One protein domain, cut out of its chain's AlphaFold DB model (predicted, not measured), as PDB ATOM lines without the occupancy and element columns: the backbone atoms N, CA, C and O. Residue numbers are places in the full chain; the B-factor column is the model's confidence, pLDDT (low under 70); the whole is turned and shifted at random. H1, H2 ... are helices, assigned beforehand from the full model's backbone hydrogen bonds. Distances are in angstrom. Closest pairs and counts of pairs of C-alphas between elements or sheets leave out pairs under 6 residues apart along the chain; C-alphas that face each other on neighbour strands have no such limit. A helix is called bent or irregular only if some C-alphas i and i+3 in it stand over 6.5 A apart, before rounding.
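Overview. This is residues 8 to 50 of the 61 residues of an uncharacterized protein of Bacillus sp. M13(2017) (UniProt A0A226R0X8). Two helices of equal length, H1 and H3, lie side by side and run opposite ways, and the stretch between them, residues 21 to 36, folds back at one end of the pair to join them. That stretch holds the short helix H2, which sits beyond the end of the pair and packs on neither long helix. The printed part has 43 residues with three named helices in the order H1, H2, H3 and no named strand; the class is all helix. The whole is compact, with a radius of gyration of the C-alphas of 10.1 A, and its outline is elongated, spanning 27 by 16 by 13 A.

Along the chain. The printed part begins with H1, residues 8 to 20, whose first C-alpha, that of Leu 8, is at (57.868, 76.353, 11.730). H1 measures 18.1 A from first to last C-alpha and ends at Gly 20, with its C-alpha at (70.930, 83.304, 22.157). H2 follows as residues 28 to 32, Leu 28 to Glu 32, and measures 6.0 A from first to last C-alpha. H3 takes residues 37 to 49, from Trp 37 to Thr 49, and measures 18.2 A; its last C-alpha is at (58.812, 67.447, 17.500). Gly 50 follows H3 as the last printed residue.

Arrangement. H1 and H3 touch, with 11 pairs of C-alphas within 8 A. Their closest C-alphas are those of Leu 12 and Ile 44, 6.1 A apart. Their lines stand at a shallow tilt of 17 degrees and they run opposite ways, with 9.9 A from centre to centre. H2 is apart from H1, and it is also apart from H3: no C-alpha of H2 is within 8 A of either. In H1, H2 and H3, every O i to N i+4 pair is within hydrogen-bond range. None of the three helices is bent or irregular.

Size, cuts and confidence. The two C-alphas farthest apart in the domain are those of Glu 9 and Glu 32, at 27.4 A. The first and last printed C-alphas, those of Leu 8 and Gly 50, are 9.7 A apart. The printed part runs from residue 8 to residue 50 and has no cut. The link from H1 to H2 is short, with 7 residues between them, and the link from H2 to H3 is tight, with 4 residues. No link is long. The mean pLDDT of the printed part is 76.7; residues 49 to 50 are under 70, where the model's confidence is low.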
ATOM      1  N   LEU A   8      57.256  77.058  10.599       70.06
ATOM      2  CA  LEU A   8      57.868  76.353  11.730       70.06
ATOM      3  C   LEU A   8      59.377  76.618  11.840       70.06
ATOM      4  O   LEU A   8      59.853  76.939  12.918       70.06
ATOM      5  N   GLU A   9      60.116  76.550  10.728       72.56
ATOM      6  CA  GLU A   9      61.548  76.891  10.701       72.56
ATOM      7  C   GLU A   9      61.786  78.337  11.130       72.56
ATOM      8  O   GLU A   9      62.664  78.600  11.937       72.56
ATOM      9  N   LYS A  10      60.942  79.265  10.670       74.62
ATOM     10  CA  LYS A  10      61.027  80.674  11.063       74.62
ATOM     11  C   LYS A  10      60.707  80.891  12.548       74.62
ATOM     12  O   LYS A  10      61.316  81.741  13.195       74.62
ATOM     13  N   ALA A  11      59.762  80.124  13.095       74.88
ATOM     14  CA  ALA A  11      59.466  80.133  14.525       74.88
ATOM     15  C   ALA A  11      60.638  79.566  15.340       74.88
ATOM     16  O   ALA A  11      61.004  80.157  16.351       74.88
ATOM     17  N   LEU A  12      61.261  78.480  14.875       79.50
ATOM     18  CA  LEU A  12      62.456  77.909  15.495       79.50
ATOM     19  C   LEU A  12      63.627  78.884  15.445       79.50
ATOM     20  O   LEU A  12      64.226  79.133  16.479       79.50
ATOM     21  N   GLU A  13      63.912  79.484  14.291       81.94
ATOM     22  CA  GLU A  13      64.959  80.498  14.123       81.94
ATOM     23  C   GLU A  13      64.771  81.653  15.116       81.94
ATOM     24  O   GLU A  13      65.689  81.976  15.864       81.94
ATOM     25  N   THR A  14      63.542  82.170  15.230       76.94
ATOM     26  CA  THR A  14      63.200  83.228  16.196       76.94
ATOM     27  C   THR A  14      63.389  82.772  17.648       76.94
ATOM     28  O   THR A  14      63.876  83.536  18.479       76.94
ATOM     29  N   MET A  15      63.020  81.529  17.981       79.06
ATOM     30  CA  MET A  15      63.217  80.985  19.329       79.06
ATOM     31  C   MET A  15      64.691  80.714  19.647       79.06
ATOM     32  O   MET A  15      65.117  80.935  20.779       79.06
ATOM     33  N   TYR A  16      65.485  80.275  18.670       80.44
ATOM     34  CA  TYR A  16      66.932  80.127  18.805       80.44
ATOM     35  C   TYR A  16      67.618  81.494  18.961       80.44
ATOM     36  O   TYR A  16      68.516  81.610  19.793       80.44
ATOM     37  N   GLU A  17      67.162  82.538  18.259       82.38
ATOM     38  CA  GLU A  17      67.589  83.927  18.490       82.38
ATOM     39  C   GLU A  17      67.226  84.404  19.903       82.38
ATOM     40  O   GLU A  17      68.098  84.884  20.620       82.38
ATOM     41  N   MET A  18      65.983  84.190  20.356       76.56
ATOM     42  CA  MET A  18      65.561  84.498  21.733       76.56
ATOM     43  C   MET A  18      66.387  83.754  22.786       76.56
ATOM     44  O   MET A  18      66.661  84.296  23.852       76.56
ATOM     45  N   ARG A  19      66.785  82.510  22.504       77.56
ATOM     46  CA  ARG A  19      67.653  81.722  23.386       77.56
ATOM     47  C   ARG A  19      69.075  82.282  23.430       77.56
ATOM     48  O   ARG A  19      69.695  82.259  24.490       77.56
ATOM     49  N   GLY A  20      69.596  82.717  22.283       78.69
ATOM     50  CA  GLY A  20      70.930  83.304  22.157       78.69
ATOM     51  C   GLY A  20      71.026  84.690  22.789       78.69
ATOM     52  O   GLY A  20      72.035  84.998  23.417       78.69
ATOM     53  N   ASP A  21      69.960  85.483  22.684       78.88
ATOM     54  CA  ASP A  21      69.860  86.829  23.241       78.88
ATOM     55  C   ASP A  21      68.711  86.931  24.259       78.88
ATOM     56  O   ASP A  21      67.747  87.686  24.122       78.88
ATOM     57  N   PHE A  22      68.812  86.117  25.313       70.88
ATOM     58  CA  PHE A  22      67.791  86.038  26.359       70.88
ATOM     59  C   PHE A  22      67.594  87.368  27.108       70.88
ATOM     60  O   PHE A  22      66.543  87.596  27.686       70.88
ATOM     61  N   GLU A  23      68.569  88.277  27.123       71.69
ATOM     62  CA  GLU A  23      68.390  89.571  27.794       71.69
ATOM     63  C   GLU A  23      67.704  90.638  26.929       71.69
ATOM     64  O   GLU A  23      66.917  91.401  27.488       71.69
ATOM     65  N   ASN A  24      67.933  90.704  25.607       73.12
ATOM     66  CA  ASN A  24      67.274  91.716  24.763       73.12
ATOM     67  C   ASN A  24      66.008  91.201  24.078       73.12
ATOM     68  O   ASN A  24      65.093  91.987  23.835       73.12
ATOM     69  N   HIS A  25      65.940  89.909  23.748       70.38
ATOM     70  CA  HIS A  25      64.808  89.345  23.011       70.38
ATOM     71  C   HIS A  25      63.778  88.662  23.906       70.38
ATOM     72  O   HIS A  25      62.642  88.467  23.467       70.38
ATOM     73  N   PHE A  26      64.123  88.302  25.147       72.12
ATOM     74  CA  PHE A  26      63.149  87.676  26.030       72.12
ATOM     75  C   PHE A  26      62.191  88.727  26.600       72.12
ATOM     76  O   PHE A  26      62.624  89.684  27.249       72.12
ATOM     77  N   PRO A  27      60.876  88.579  26.386       74.75
ATOM     78  CA  PRO A  27      59.922  89.532  26.918       74.75
ATOM     79  C   PRO A  27      59.939  89.467  28.448       74.75
ATOM     80  O   PRO A  27      59.794  88.400  29.050       74.75
ATOM     81  N   LEU A  28      60.074  90.637  29.080       74.19
ATOM     82  CA  LEU A  28      60.071  90.782  30.538       74.19
ATOM     83  C   LEU A  28      58.849  90.123  31.191       74.19
ATOM     84  O   LEU A  28      58.983  89.574  32.273       74.19
ATOM     85  N   GLU A  29      57.699  90.088  30.514       74.50
ATOM     86  CA  GLU A  29      56.498  89.404  31.007       74.50
ATOM     87  C   GLU A  29      56.705  87.903  31.253       74.50
ATOM     88  O   GLU A  29      56.162  87.352  32.209       74.50
ATOM     89  N   LEU A  30      57.483  87.220  30.405       73.56
ATOM     90  CA  LEU A  30      57.794  85.804  30.607       73.56
ATOM     91  C   LEU A  30      58.786  85.634  31.758       73.56
ATOM     92  O   LEU A  30      58.608  84.752  32.596       73.56
ATOM     93  N   LYS A  31      59.766  86.536  31.860       77.00
ATOM     94  CA  LYS A  31      60.722  86.566  32.973       77.00
ATOM     95  C   LYS A  31      60.025  86.817  34.315       77.00
ATOM     96  O   LYS A  31      60.320  86.143  35.293       77.00
ATOM     97  N   GLU A  32      59.052  87.727  34.359       80.81
ATOM     98  CA  GLU A  32      58.236  88.000  35.551       80.81
ATOM     99  C   GLU A  32      57.301  86.842  35.914       80.81
ATOM    100  O   GLU A  32      56.997  86.633  37.087       80.81
ATOM    101  N   ARG A  33      56.875  86.046  34.928       78.06
ATOM    102  CA  ARG A  33      56.141  84.797  35.170       78.06
ATOM    103  C   ARG A  33      57.033  83.641  35.636       78.06
ATOM    104  O   ARG A  33      56.487  82.597  35.987       78.06
ATOM    105  N   GLY A  34      58.354  83.824  35.674       81.56
ATOM    106  CA  GLY A  34      59.312  82.795  36.077       81.56
ATOM    107  C   GLY A  34      59.598  81.767  34.985       81.56
ATOM    108  O   GLY A  34      59.881  80.620  35.307       81.56
ATOM    109  N   TYR A  35      59.461  82.148  33.711       78.38
ATOM    110  CA  TYR A  35      59.940  81.327  32.604       78.38
ATOM    111  C   TYR A  35      61.427  81.573  32.385       78.38
ATOM    112  O   TYR A  35      61.866  82.717  32.237       78.38
ATOM    113  N   ASP A  36      62.174  80.483  32.302       79.81
ATOM    114  CA  ASP A  36      63.619  80.493  32.130       79.81
ATOM    115  C   ASP A  36      64.020  79.949  30.753       79.81
ATOM    116  O   ASP A  36      63.206  79.511  29.936       79.81
ATOM    117  N   TRP A  37      65.325  79.945  30.494       78.19
ATOM    118  CA  TRP A  37      65.918  79.351  29.297       78.19
ATOM    119  C   TRP A  37      65.503  77.886  29.067       78.19
ATOM    120  O   TRP A  37      65.413  77.442  27.920       78.19
ATOM    121  N   GLU A  38      65.225  77.135  30.138       81.44
ATOM    122  CA  GLU A  38      64.748  75.753  30.045       81.44
ATOM    123  C   GLU A  38      63.361  75.662  29.398       81.44
ATOM    124  O   GLU A  38      63.142  74.776  28.572       81.44
ATOM    125  N   ASP A  39      62.458  76.605  29.683       81.88
ATOM    126  CA  ASP A  39      61.141  76.666  29.041       81.88
ATOM    127  C   ASP A  39      61.251  77.018  27.557       81.88
ATOM    128  O   ASP A  39      60.553  76.422  26.741       81.88
ATOM    129  N   ILE A  40      62.175  77.909  27.171       80.38
ATOM    130  CA  ILE A  40      62.446  78.158  25.744       80.38
ATOM    131  C   ILE A  40      62.901  76.869  25.066       80.38
ATOM    132  O   ILE A  40      62.443  76.546  23.972       80.38
ATOM    133  N   ASN A  41      63.804  76.124  25.706       81.31
ATOM    134  CA  ASN A  41      64.298  74.871  25.157       81.31
ATOM    135  C   ASN A  41      63.171  73.827  25.036       81.31
ATOM    136  O   ASN A  41      63.112  73.130  24.027       81.31
ATOM    137  N   ASP A  42      62.245  73.761  25.999       80.44
ATOM    138  CA  ASP A  42      61.033  72.929  25.922       80.44
ATOM    139  C   ASP A  42      60.120  73.358  24.763       80.44
ATOM    140  O   ASP A  42      59.615  72.510  24.028       80.44
ATOM    141  N   TRP A  43      59.953  74.663  24.522       79.75
ATOM    142  CA  TRP A  43      59.147  75.178  23.409       79.75
ATOM    143  C   TRP A  43      59.773  74.888  22.051       79.75
ATOM    144  O   TRP A  43      59.071  74.426  21.154       79.75
ATOM    145  N   ILE A  44      61.087  75.089  21.909       80.56
ATOM    146  CA  ILE A  44      61.847  74.718  20.709       80.56
ATOM    147  C   ILE A  44      61.652  73.229  20.430       80.56
ATOM    148  O   ILE A  44      61.266  72.854  19.325       80.56
ATOM    149  N   LEU A  45      61.826  72.382  21.447       79.25
ATOM    150  CA  LEU A  45      61.670  70.938  21.312       79.25
ATOM    151  C   LEU A  45      60.225  70.556  20.968       79.25
ATOM    152  O   LEU A  45      59.992  69.672  20.143       79.25
ATOM    153  N   SER A  46      59.245  71.241  21.556       75.38
ATOM    154  CA  SER A  46      57.826  71.025  21.284       75.38
ATOM    155  C   SER A  46      57.448  71.398  19.852       75.38
ATOM    156  O   SER A  46      56.661  70.697  19.214       75.38
ATOM    157  N   ILE A  47      58.051  72.461  19.324       74.94
ATOM    158  CA  ILE A  47      57.867  72.914  17.947       74.94
ATOM    159  C   ILE A  47      58.597  71.983  16.972       74.94
ATOM    160  O   ILE A  47      57.982  71.561  15.997       74.94
ATOM    161  N   GLU A  48      59.848  71.592  17.244       74.12
ATOM    162  CA  GLU A  48      60.617  70.647  16.413       74.12
ATOM    163  C   GLU A  48      59.934  69.281  16.315       74.12
ATOM    164  O   GLU A  48      59.845  68.686  15.240       74.12
ATOM    165  N   THR A  49      59.434  68.774  17.441       68.31
ATOM    166  CA  THR A  49      58.812  67.447  17.500       68.31
ATOM    167  C   THR A  49      57.325  67.473  17.143       68.31
ATOM    168  O   THR A  49      56.765  66.435  16.790       68.31
ATOM    169  N   GLY A  50      56.666  68.635  17.221       65.50
ATOM    170  CA  GLY A  50      55.213  68.771  17.078       65.50
ATOM    171  C   GLY A  50      54.414  68.171  18.245       65.50
ATOM    172  O   GLY A  50      53.198  67.976  18.129       65.50
TER     173      GLY A  50